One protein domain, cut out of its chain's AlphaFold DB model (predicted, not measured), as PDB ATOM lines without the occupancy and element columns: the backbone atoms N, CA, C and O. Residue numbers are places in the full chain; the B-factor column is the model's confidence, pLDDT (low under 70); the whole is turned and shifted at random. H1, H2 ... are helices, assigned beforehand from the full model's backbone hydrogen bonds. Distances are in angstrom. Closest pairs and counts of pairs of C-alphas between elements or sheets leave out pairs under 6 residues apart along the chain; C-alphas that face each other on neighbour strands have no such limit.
ATOM      1  N   LYS A   2     110.798 -55.812 -76.955       82.25
ATOM      2  CA  LYS A   2     111.388 -54.459 -76.813       82.25
ATOM      3  C   LYS A   2     111.251 -53.561 -78.052       82.25
ATOM      4  O   LYS A   2     110.788 -52.443 -77.917       82.25
ATOM      5  N   PHE A   3     111.507 -54.094 -79.249       91.06
ATOM      6  CA  PHE A   3     111.427 -53.330 -80.505       91.06
ATOM      7  C   PHE A   3     110.095 -52.582 -80.712       91.06
ATOM      8  O   PHE A   3     110.097 -51.425 -81.114       91.06
ATOM      9  N   ILE A   4     108.961 -53.221 -80.407       91.44
ATOM     10  CA  ILE A   4     107.633 -52.610 -80.583       91.44
ATOM     11  C   ILE A   4     107.425 -51.472 -79.574       91.44
ATOM     12  O   ILE A   4     106.891 -50.425 -79.922       91.44
ATOM     13  N   VAL A   5     107.869 -51.671 -78.332       94.00
ATOM     14  CA  VAL A   5     107.760 -50.665 -77.268       94.00
ATOM     15  C   VAL A   5     108.665 -49.468 -77.560       94.00
ATOM     16  O   VAL A   5     108.226 -48.328 -77.434       94.00
ATOM     17  N   ASP A   6     109.891 -49.709 -78.019       94.88
ATOM     18  CA  ASP A   6     110.844 -48.653 -78.369       94.88
ATOM     19  C   ASP A   6     110.352 -47.835 -79.576       94.88
ATOM     20  O   ASP A   6     110.423 -46.605 -79.564       94.88
ATOM     21  N   ALA A   7     109.766 -48.497 -80.581       93.00
ATOM     22  CA  ALA A   7     109.143 -47.832 -81.724       93.00
ATOM     23  C   ALA A   7     107.956 -46.942 -81.307       93.00
ATOM     24  O   ALA A   7     107.858 -45.800 -81.756       93.00
ATOM     25  N   LEU A   8     107.080 -47.422 -80.417       95.06
ATOM     26  CA  LEU A   8     105.960 -46.631 -79.896       95.06
ATOM     27  C   LEU A   8     106.437 -45.426 -79.076       95.06
ATOM     28  O   LEU A   8     105.943 -44.317 -79.275       95.06
ATOM     29  N   ASN A   9     107.423 -45.613 -78.198       96.12
ATOM     30  CA  ASN A   9     107.983 -44.526 -77.393       96.12
ATOM     31  C   ASN A   9     108.627 -43.441 -78.262       96.12
ATOM     32  O   ASN A   9     108.461 -42.257 -77.980       96.12
ATOM     33  N   TYR A  10     109.312 -43.827 -79.341       95.50
ATOM     34  CA  TYR A  10     109.869 -42.875 -80.298       95.50
ATOM     35  C   TYR A  10     108.777 -42.040 -80.976       95.50
ATOM     36  O   TYR A  10     108.904 -40.820 -81.077       95.50
ATOM     37  N   ILE A  11     107.676 -42.677 -81.386       94.69
ATOM     38  CA  ILE A  11     106.531 -41.982 -81.984       94.69
ATOM     39  C   ILE A  11     105.928 -40.991 -80.982       94.69
ATOM     40  O   ILE A  11     105.765 -39.817 -81.312       94.69
ATOM     41  N   PHE A  12     105.655 -41.414 -79.745       95.81
ATOM     42  CA  PHE A  12     105.113 -40.519 -78.718       95.81
ATOM     43  C   PHE A  12     106.053 -39.358 -78.387       95.81
ATOM     44  O   PHE A  12     105.589 -38.229 -78.241       95.81
ATOM     45  N   ALA A  13     107.363 -39.601 -78.327       94.50
ATOM     46  CA  ALA A  13     108.352 -38.548 -78.116       94.50
ATOM     47  C   ALA A  13     108.381 -37.545 -79.281       94.50
ATOM     48  O   ALA A  13     108.432 -36.335 -79.051       94.50
ATOM     49  N   ALA A  14     108.291 -38.025 -80.526       92.88
ATOM     50  CA  ALA A  14     108.235 -37.173 -81.708       92.88
ATOM     51  C   ALA A  14     106.974 -36.293 -81.713       92.88
ATOM     52  O   ALA A  14     107.074 -35.079 -81.891       92.88
ATOM     53  N   PHE A  15     105.802 -36.876 -81.437       94.50
ATOM     54  CA  PHE A  15     104.560 -36.112 -81.296       94.50
ATOM     55  C   PHE A  15     104.641 -35.101 -80.149       94.50
ATOM     56  O   PHE A  15     104.324 -33.931 -80.349       94.50
ATOM     57  N   GLY A  16     105.114 -35.519 -78.972       93.62
ATOM     58  CA  GLY A  16     105.264 -34.643 -77.811       93.62
ATOM     59  C   GLY A  16     106.164 -33.440 -78.095       93.62
ATOM     60  O   GLY A  16     105.821 -32.318 -77.732       93.62
ATOM     61  N   SER A  17     107.270 -33.646 -78.813       92.38
ATOM     62  CA  SER A  17     108.189 -32.573 -79.211       92.38
ATOM     63  C   SER A  17     107.533 -31.553 -80.151       92.38
ATOM     64  O   SER A  17     107.641 -30.340 -79.940       92.38
ATOM     65  N   ILE A  18     106.791 -32.031 -81.156       90.06
ATOM     66  CA  ILE A  18     106.081 -31.168 -82.110       90.06
ATOM     67  C   ILE A  18     105.005 -30.349 -81.391       90.06
ATOM     68  O   ILE A  18     104.958 -29.130 -81.541       90.06
ATOM     69  N   PHE A  19     104.178 -30.999 -80.567       91.00
ATOM     70  CA  PHE A  19     103.137 -30.315 -79.803       91.00
ATOM     71  C   PHE A  19     103.718 -29.287 -78.840       91.00
ATOM     72  O   PHE A  19     103.240 -28.158 -78.811       91.00
ATOM     73  N   ASN A  20     104.772 -29.633 -78.100       92.06
ATOM     74  CA  ASN A  20     105.406 -28.698 -77.177       92.06
ATOM     75  C   ASN A  20     105.943 -27.461 -77.909       92.06
ATOM     76  O   ASN A  20     105.764 -26.339 -77.451       92.06
ATOM     77  N   THR A  21     106.533 -27.651 -79.092       87.00
ATOM     78  CA  THR A  21     107.015 -26.537 -79.920       87.00
ATOM     79  C   THR A  21     105.869 -25.624 -80.362       87.00
ATOM     80  O   THR A  21     106.001 -24.407 -80.295       87.00
ATOM     81  N   ILE A  22     104.731 -26.192 -80.778       85.75
ATOM     82  CA  ILE A  22     103.542 -25.414 -81.162       85.75
ATOM     83  C   ILE A  22     102.969 -24.658 -79.954       85.75
ATOM     84  O   ILE A  22     102.640 -23.481 -80.069       85.75
ATOM     85  N   LEU A  23     102.878 -25.314 -78.795       86.62
ATOM     86  CA  LEU A  23     102.319 -24.727 -77.576       86.62
ATOM     87  C   LEU A  23     103.192 -23.602 -77.014       86.62
ATOM     88  O   LEU A  23     102.649 -22.610 -76.553       86.62
ATOM     89  N   LEU A  24     104.521 -23.702 -77.116       85.94
ATOM     90  CA  LEU A  24     105.443 -22.636 -76.696       85.94
ATOM     91  C   LEU A  24     105.329 -21.359 -77.540       85.94
ATOM     92  O   LEU A  24     105.739 -20.290 -77.097       85.94
ATOM     93  N   ILE A  25     104.815 -21.466 -78.766       83.62
ATOM     94  CA  ILE A  25     104.578 -20.319 -79.651       83.62
ATOM     95  C   ILE A  25     103.217 -19.671 -79.349       83.62
ATOM     96  O   ILE A  25     103.006 -18.497 -79.664       83.62
ATOM     97  N   LEU A  26     102.292 -20.420 -78.743       84.19
ATOM     98  CA  LEU A  26     100.966 -19.936 -78.385       84.19
ATOM     99  C   LEU A  26     101.039 -19.042 -77.131       84.19
ATOM    100  O   LEU A  26     101.724 -19.406 -76.178       84.19
ATOM    101  N   PRO A  27     100.343 -17.888 -77.081       80.06
ATOM    102  CA  PRO A  27     100.173 -17.166 -75.827       80.06
ATOM    103  C   PRO A  27      99.320 -17.989 -74.850       80.06
ATOM    104  O   PRO A  27      98.446 -18.742 -75.283       80.06
ATOM    105  N   ASP A  28      99.517 -17.776 -73.543       83.56
ATOM    106  CA  ASP A  28      98.783 -18.479 -72.475       83.56
ATOM    107  C   ASP A  28      97.255 -18.377 -72.633       83.56
ATOM    108  O   ASP A  28      96.523 -19.332 -72.373       83.56
ATOM    109  N   SER A  29      96.760 -17.219 -73.083       83.69
ATOM    110  CA  SER A  29      95.363 -17.018 -73.462       83.69
ATOM    111  C   SER A  29      95.232 -15.883 -74.479       83.69
ATOM    112  O   SER A  29      95.835 -14.820 -74.288       83.69
ATOM    113  N   PRO A  30      94.416 -16.050 -75.535       83.00
ATOM    114  CA  PRO A  30      94.071 -14.954 -76.428       83.00
ATOM    115  C   PRO A  30      93.016 -14.003 -75.831       83.00
ATOM    116  O   PRO A  30      92.844 -12.922 -76.377       83.00
ATOM    117  N   PHE A  31      92.340 -14.350 -74.724       86.12
ATOM    118  CA  PHE A  31      91.191 -13.607 -74.172       86.12
ATOM    119  C   PHE A  31      91.503 -12.940 -72.824       86.12
ATOM    120  O   PHE A  31      91.006 -13.350 -71.769       86.12
ATOM    121  N   ASN A  32      92.363 -11.923 -72.832       80.62
ATOM    122  CA  ASN A  32      92.830 -11.286 -71.594       80.62
ATOM    123  C   ASN A  32      91.922 -10.146 -71.113       80.62
ATOM    124  O   ASN A  32      91.839  -9.902 -69.910       80.62
ATOM    125  N   TYR A  33      91.232  -9.446 -72.015       72.56
ATOM    126  CA  TYR A  33      90.366  -8.330 -71.646       72.56
ATOM    127  C   TYR A  33      88.945  -8.800 -71.353       72.56
ATOM    128  O   TYR A  33      88.388  -8.412 -70.332       72.56
ATOM    129  N   VAL A  34      88.358  -9.671 -72.181       78.31
ATOM    130  CA  VAL A  34      86.960 -10.107 -71.980       78.31
ATOM    131  C   VAL A  34      86.767 -10.884 -70.673       78.31
ATOM    132  O   VAL A  34      85.729 -10.746 -70.028       78.31
ATOM    133  N   SER A  35      87.776 -11.636 -70.230       72.69
ATOM    134  CA  SER A  35      87.732 -12.427 -68.992       72.69
ATOM    135  C   SER A  35      87.700 -11.591 -67.705       72.69
ATOM    136  O   SER A  35      87.265 -12.093 -66.671       72.69
ATOM    137  N   ASN A  36      88.111 -10.320 -67.762       72.88
ATOM    138  CA  ASN A  36      88.295  -9.470 -66.581       72.88
ATOM    139  C   ASN A  36      87.265  -8.337 -66.454       72.88
ATOM    140  O   ASN A  36      87.329  -7.552 -65.507       72.88
ATOM    141  N   ILE A  37      86.318  -8.220 -67.389       73.12
ATOM    142  CA  ILE A  37      85.352  -7.119 -67.381       73.12
ATOM    143  C   ILE A  37      84.037  -7.558 -66.727       73.12
ATOM    144  O   ILE A  37      83.127  -8.052 -67.390       73.12
ATOM    145  N   ASP A  38      83.907  -7.304 -65.423       78.06
ATOM    146  CA  ASP A  38      82.615  -7.356 -64.730       78.06
ATOM    147  C   ASP A  38      82.048  -5.941 -64.558       78.06
ATOM    148  O   ASP A  38      82.443  -5.182 -63.673       78.06
ATOM    149  N   ASN A  39      81.131  -5.557 -65.448       84.50
ATOM    150  CA  ASN A  39      80.478  -4.253 -65.410       84.50
ATOM    151  C   ASN A  39      78.983  -4.381 -65.747       84.50
ATOM    152  O   ASN A  39      78.599  -4.937 -66.778       84.50
ATOM    153  N   GLN A  40      78.130  -3.837 -64.873       85.94
ATOM    154  CA  GLN A  40      76.669  -3.871 -65.009       85.94
ATOM    155  C   GLN A  40      76.167  -3.187 -66.289       85.94
ATOM    156  O   GLN A  40      75.242  -3.688 -66.927       85.94
ATOM    157  N   TRP A  41      76.803  -2.093 -66.708       85.31
ATOM    158  CA  TRP A  41      76.454  -1.394 -67.948       85.31
ATOM    159  C   TRP A  41      76.763  -2.242 -69.179       85.31
ATOM    160  O   TRP A  41      75.970  -2.294 -70.113       85.31
ATOM    161  N   LEU A  42      77.878  -2.973 -69.155       84.75
ATOM    162  CA  LEU A  42      78.249  -3.897 -70.225       84.75
ATOM    163  C   LEU A  42      77.310  -5.100 -70.289       84.75
ATOM    164  O   LEU A  42      76.941  -5.510 -71.381       84.75
ATOM    165  N   LYS A  43      76.843  -5.610 -69.143       86.44
ATOM    166  CA  LYS A  43      75.791  -6.640 -69.093       86.44
ATOM    167  C   LYS A  43      74.484  -6.150 -69.727       86.44
ATOM    168  O   LYS A  43      73.880  -6.886 -70.502       86.44
ATOM    169  N   ALA A  44      74.080  -4.910 -69.448       88.81
ATOM    170  CA  ALA A  44      72.887  -4.310 -70.048       88.81
ATOM    171  C   ALA A  44      73.027  -4.118 -71.570       88.81
ATOM    172  O   ALA A  44      72.097  -4.415 -72.314       88.81
ATOM    173  N   ILE A  45      74.198  -3.677 -72.044       87.94
ATOM    174  CA  ILE A  45      74.475  -3.524 -73.480       87.94
ATOM    175  C   ILE A  45      74.537  -4.894 -74.174       87.94
ATOM    176  O   ILE A  45      73.939  -5.057 -75.236       87.94
ATOM    177  N   ASN A  46      75.182  -5.885 -73.551       88.69
ATOM    178  CA  ASN A  46      75.313  -7.247 -74.076       88.69
ATOM    179  C   ASN A  46      73.969  -7.934 -74.333       88.69
ATOM    180  O   ASN A  46      73.882  -8.762 -75.235       88.69
ATOM    181  N   TRP A  47      72.925  -7.591 -73.571       88.12
ATOM    182  CA  TRP A  47      71.576  -8.112 -73.805       88.12
ATOM    183  C   TRP A  47      70.997  -7.674 -75.160       88.12
ATOM    184  O   TRP A  47      70.267  -8.434 -75.790       88.12
ATOM    185  N   MET A  48      71.336  -6.467 -75.624       91.62
ATOM    186  CA  MET A  48      70.868  -5.929 -76.904       91.62
ATOM    187  C   MET A  48      71.831  -6.243 -78.057       91.62
ATOM    188  O   MET A  48      71.392  -6.548 -79.163       91.62
ATOM    189  N   PHE A  49      73.139  -6.151 -77.814       89.50
ATOM    190  CA  PHE A  49      74.180  -6.433 -78.798       89.50
ATOM    191  C   PHE A  49      75.382  -7.086 -78.108       89.50
ATOM    192  O   PHE A  49      75.909  -6.484 -77.172       89.50
ATOM    193  N   PRO A  50      75.856  -8.265 -78.551       89.25
ATOM    194  CA  PRO A  50      76.885  -9.029 -77.847       89.25
ATOM    195  C   PRO A  50      78.284  -8.411 -78.030       89.25
ATOM    196  O   PRO A  50      79.127  -8.918 -78.770       89.25
ATOM    197  N   VAL A  51      78.546  -7.296 -77.341       88.94
ATOM    198  CA  VAL A  51      79.818  -6.558 -77.398       88.94
ATOM    199  C   VAL A  51      80.962  -7.413 -76.869       88.94
ATOM    200  O   VAL A  51      82.019  -7.448 -77.490       88.94
ATOM    201  N   SER A  52      80.761  -8.129 -75.758       88.19
ATOM    202  CA  SER A  52      81.799  -9.008 -75.200       88.19
ATOM    203  C   SER A  52      82.268 -10.068 -76.199       88.19
ATOM    204  O   SER A  52      83.468 -10.291 -76.320       88.19
ATOM    205  N   GLU A  53      81.352 -10.658 -76.968       89.25
ATOM    206  CA  GLU A  53      81.693 -11.650 -77.997       89.25
ATOM    207  C   GLU A  53      82.411 -11.019 -79.195       89.25
ATOM    208  O   GLU A  53      83.350 -11.600 -79.742       89.25
ATOM    209  N   ALA A  54      82.003  -9.812 -79.598       90.44
ATOM    210  CA  ALA A  54      82.675  -9.067 -80.660       90.44
ATOM    211  C   ALA A  54      84.118  -8.712 -80.270       90.44
ATOM    212  O   ALA A  54      85.036  -8.865 -81.076       90.44
ATOM    213  N   VAL A  55      84.332  -8.286 -79.021       90.12
ATOM    214  CA  VAL A  55      85.672  -8.030 -78.480       90.12
ATOM    215  C   VAL A  55      86.473  -9.329 -78.410       90.12
ATOM    216  O   VAL A  55      87.608  -9.334 -78.867       90.12
ATOM    217  N   ALA A  56      85.886 -10.441 -77.955       90.69
ATOM    218  CA  ALA A  56      86.572 -11.736 -77.914       90.69
ATOM    219  C   ALA A  56      87.055 -12.175 -79.311       90.69
ATOM    220  O   ALA A  56      88.188 -12.630 -79.474       90.69
ATOM    221  N   HIS A  57      86.233 -11.985 -80.345       91.94
ATOM    222  CA  HIS A  57      86.635 -12.263 -81.726       91.94
ATOM    223  C   HIS A  57      87.783 -11.361 -82.194       91.94
ATOM    224  O   HIS A  57      88.713 -11.842 -82.844       91.94
ATOM    225  N   LEU A  58      87.743 -10.068 -81.859       92.25
ATOM    226  CA  LEU A  58      88.828  -9.136 -82.176       92.25
ATOM    227  C   LEU A  58      90.127  -9.509 -81.457       92.25
ATOM    228  O   LEU A  58      91.186  -9.493 -82.077       92.25
ATOM    229  N   GLU A  59      90.052  -9.891 -80.183       91.25
ATOM    230  CA  GLU A  59      91.205 -10.358 -79.412       91.25
ATOM    231  C   GLU A  59      91.832 -11.604 -80.043       91.25
ATOM    232  O   GLU A  59      93.040 -11.629 -80.284       91.25
ATOM    233  N   MET A  60      91.011 -12.603 -80.388       91.81
ATOM    234  CA  MET A  60      91.475 -13.806 -81.076       91.81
ATOM    235  C   MET A  60      92.146 -13.456 -82.407       91.81
ATOM    236  O   MET A  60      93.239 -13.947 -82.698       91.81
ATOM    237  N   PHE A  61      91.525 -12.586 -83.206       92.88
ATOM    238  CA  PHE A  61      92.077 -12.159 -84.486       92.88
ATOM    239  C   PHE A  61      93.435 -11.471 -84.310       92.88
ATOM    240  O   PHE A  61      94.411 -11.851 -84.958       92.88
ATOM    241  N   CYS A  62      93.527 -10.504 -83.395       91.50
ATOM    242  CA  CYS A  62      94.774  -9.814 -83.090       91.50
ATOM    243  C   CYS A  62      95.855 -10.781 -82.590       91.50
ATOM    244  O   CYS A  62      96.992 -10.685 -83.050       91.50
ATOM    245  N   ALA A  63      95.515 -11.731 -81.713       91.25
ATOM    246  CA  ALA A  63      96.454 -12.725 -81.199       91.25
ATOM    247  C   ALA A  63      97.018 -13.614 -82.321       91.25
ATOM    248  O   ALA A  63      98.233 -13.794 -82.420       91.25
ATOM    249  N   VAL A  64      96.158 -14.115 -83.213       91.19
ATOM    250  CA  VAL A  64      96.570 -14.955 -84.350       91.19
ATOM    251  C   VAL A  64      97.425 -14.168 -85.344       91.19
ATOM    252  O   VAL A  64      98.473 -14.649 -85.776       91.19
ATOM    253  N   VAL A  65      97.024 -12.941 -85.690       93.50
ATOM    254  CA  VAL A  65      97.786 -12.080 -86.608       93.50
ATOM    255  C   VAL A  65      99.152 -11.725 -86.018       93.50
ATOM    256  O   VAL A  65     100.172 -11.847 -86.702       93.50
ATOM    257  N   ALA A  66      99.204 -11.336 -84.742       90.06
ATOM    258  CA  ALA A  66     100.450 -11.033 -84.047       90.06
ATOM    259  C   ALA A  66     101.389 -12.248 -84.010       90.06
ATOM    260  O   ALA A  66     102.582 -12.114 -84.293       90.06
ATOM    261  N   MET A  67     100.856 -13.442 -83.741       89.38
ATOM    262  CA  MET A  67     101.620 -14.690 -83.773       89.38
ATOM    263  C   MET A  67     102.164 -14.991 -85.168       89.38
ATOM    264  O   MET A  67     103.358 -15.257 -85.309       89.38
ATOM    265  N   TYR A  68     101.328 -14.892 -86.205       90.44
ATOM    266  CA  TYR A  68     101.747 -15.110 -87.589       90.44
ATOM    267  C   TYR A  68     102.932 -14.211 -87.963       90.44
ATOM    268  O   TYR A  68     103.946 -14.691 -88.475       90.44
ATOM    269  N   TYR A  69     102.844 -12.912 -87.670       91.25
ATOM    270  CA  TYR A  69     103.920 -11.976 -87.987       91.25
ATOM    271  C   TYR A  69     105.158 -12.161 -87.109       91.25
ATOM    272  O   TYR A  69     106.270 -11.985 -87.613       91.25
ATOM    273  N   THR A  70     104.999 -12.560 -85.848       88.94
ATOM    274  CA  THR A  70     106.120 -12.904 -84.960       88.94
ATOM    275  C   THR A  70     106.901 -14.085 -85.522       88.94
ATOM    276  O   THR A  70     108.090 -13.950 -85.814       88.94
ATOM    277  N   VAL A  71     106.225 -15.209 -85.781       88.69
ATOM    278  CA  VAL A  71     106.845 -16.409 -86.360       88.69
ATOM    279  C   VAL A  71     107.482 -16.076 -87.704       88.69
ATOM    280  O   VAL A  71     108.651 -16.377 -87.924       88.69
ATOM    281  N   ARG A  72     106.763 -15.376 -88.591       87.94
ATOM    282  CA  ARG A  72     107.300 -14.958 -89.889       87.94
ATOM    283  C   ARG A  72     108.568 -14.115 -89.745       87.94
ATOM    284  O   ARG A  72     109.508 -14.313 -90.506       87.94
ATOM    285  N   THR A  73     108.613 -13.184 -88.797       89.06
ATOM    286  CA  THR A  73     109.784 -12.319 -88.576       89.06
ATOM    287  C   THR A  73     110.978 -13.120 -88.069       89.06
ATOM    288  O   THR A  73     112.072 -12.984 -88.612       89.06
ATOM    289  N   VAL A  74     110.760 -14.019 -87.106       86.94
ATOM    290  CA  VAL A  74     111.802 -14.926 -86.603       86.94
ATOM    291  C   VAL A  74     112.333 -15.824 -87.725       86.94
ATOM    292  O   VAL A  74     113.546 -15.944 -87.890       86.94
ATOM    293  N   LEU A  75     111.449 -16.383 -88.560       86.69
ATOM    294  CA  LEU A  75     111.828 -17.201 -89.720       86.69
ATOM    295  C   LEU A  75     112.677 -16.426 -90.743       86.69
ATOM    296  O   LEU A  75     113.595 -16.996 -91.338       86.69
ATOM    297  N   LYS A  76     112.415 -15.125 -90.926       85.56
ATOM    298  CA  LYS A  76     113.259 -14.255 -91.759       85.56
ATOM    299  C   LYS A  76     114.646 -14.049 -91.144       85.56
ATOM    300  O   LYS A  76     115.633 -14.076 -91.873       85.56
ATOM    301  N   TRP A  77     114.752 -13.874 -89.823       86.56
ATOM    302  CA  TRP A  77     116.047 -13.705 -89.146       86.56
ATOM    303  C   TRP A  77     116.943 -14.933 -89.267       86.56
ATOM    304  O   TRP A  77     118.135 -14.799 -89.533       86.56
ATOM    305  N   ILE A  78     116.364 -16.129 -89.159       88.62
ATOM    306  CA  ILE A  78     117.100 -17.384 -89.363       88.62
ATOM    307  C   ILE A  78     117.310 -17.720 -90.852       88.62
ATOM    308  O   ILE A  78     117.790 -18.805 -91.168       88.62
ATOM    309  N   LYS A  79     116.957 -16.804 -91.773       74.62
ATOM    310  CA  LYS A  79     117.043 -16.951 -93.240       74.62
ATOM    311  C   LYS A  79     116.308 -18.175 -93.801       74.62
ATOM    312  O   LYS A  79     116.579 -18.597 -94.922       74.62
TER     313      LYS A  79
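This is residues 2 to 79 of the 83 residues of an uncharacterized protein of Pelotomaculum sp. PtaU1.Bin035 (UniProt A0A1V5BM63). Two long helices, H1 and H3, make a flat, open Y: H1 is a free arm whose last residue comes near H3 at Met 67, and beyond that place the end of H3 is a second free arm. The stem is the first part of H3 with the long unnamed stretch of residues 26 to 39 running beside it, and the short helix H2 stands across the stem's far end. The printed part has 78 residues with three named helices, H1, H2 and H3 in chain order, and no named strand; the class is all helix. It is extended, with a radius of gyration of the C-alphas of 20.1 A and spans of 63 by 36 by 16 A.

H1 is residues 2 to 25, 34.9 A from C-alpha 2 at (111.388, -54.459, -76.813) to C-alpha 25 at (104.578, -20.319, -79.651). H2 is residues 40 to 48. H3, residues 51 to 77, is 38.8 A long and ends with C-alpha 77 at (116.047, -13.705, -89.146).

H1 is close to but not clearly touching H3; their closest C-alphas, of Ile 25 and Met 67, are 7.6 A apart. Their lines are only just about perpendicular, at 70.3 degrees. H1 and H2 are apart. H2 and H3 touch only at the corner, where H3 takes part with residues 51 to 52 alone; the closest C-alphas, of Asn 46 and Ser 52, are 6.8 A apart. Their lines are about perpendicular, at 85 degrees. In H3 every O i to N i+4 pair is within hydrogen-bond range; in H1 19 of 20 are, and in H2 4 of 5.

The C-alphas of Lys 2 and Trp 41, the two farthest apart, are 64.1 A apart. Residues 2 to 24, 44 to 49 and 72 to 79 stand free. The link from H1 to H2 is long, with 14 residues, and that from H2 to H3 is tight, with 2. The printed part has no cut. Its mean pLDDT is 88.0, and no printed residue is under 70.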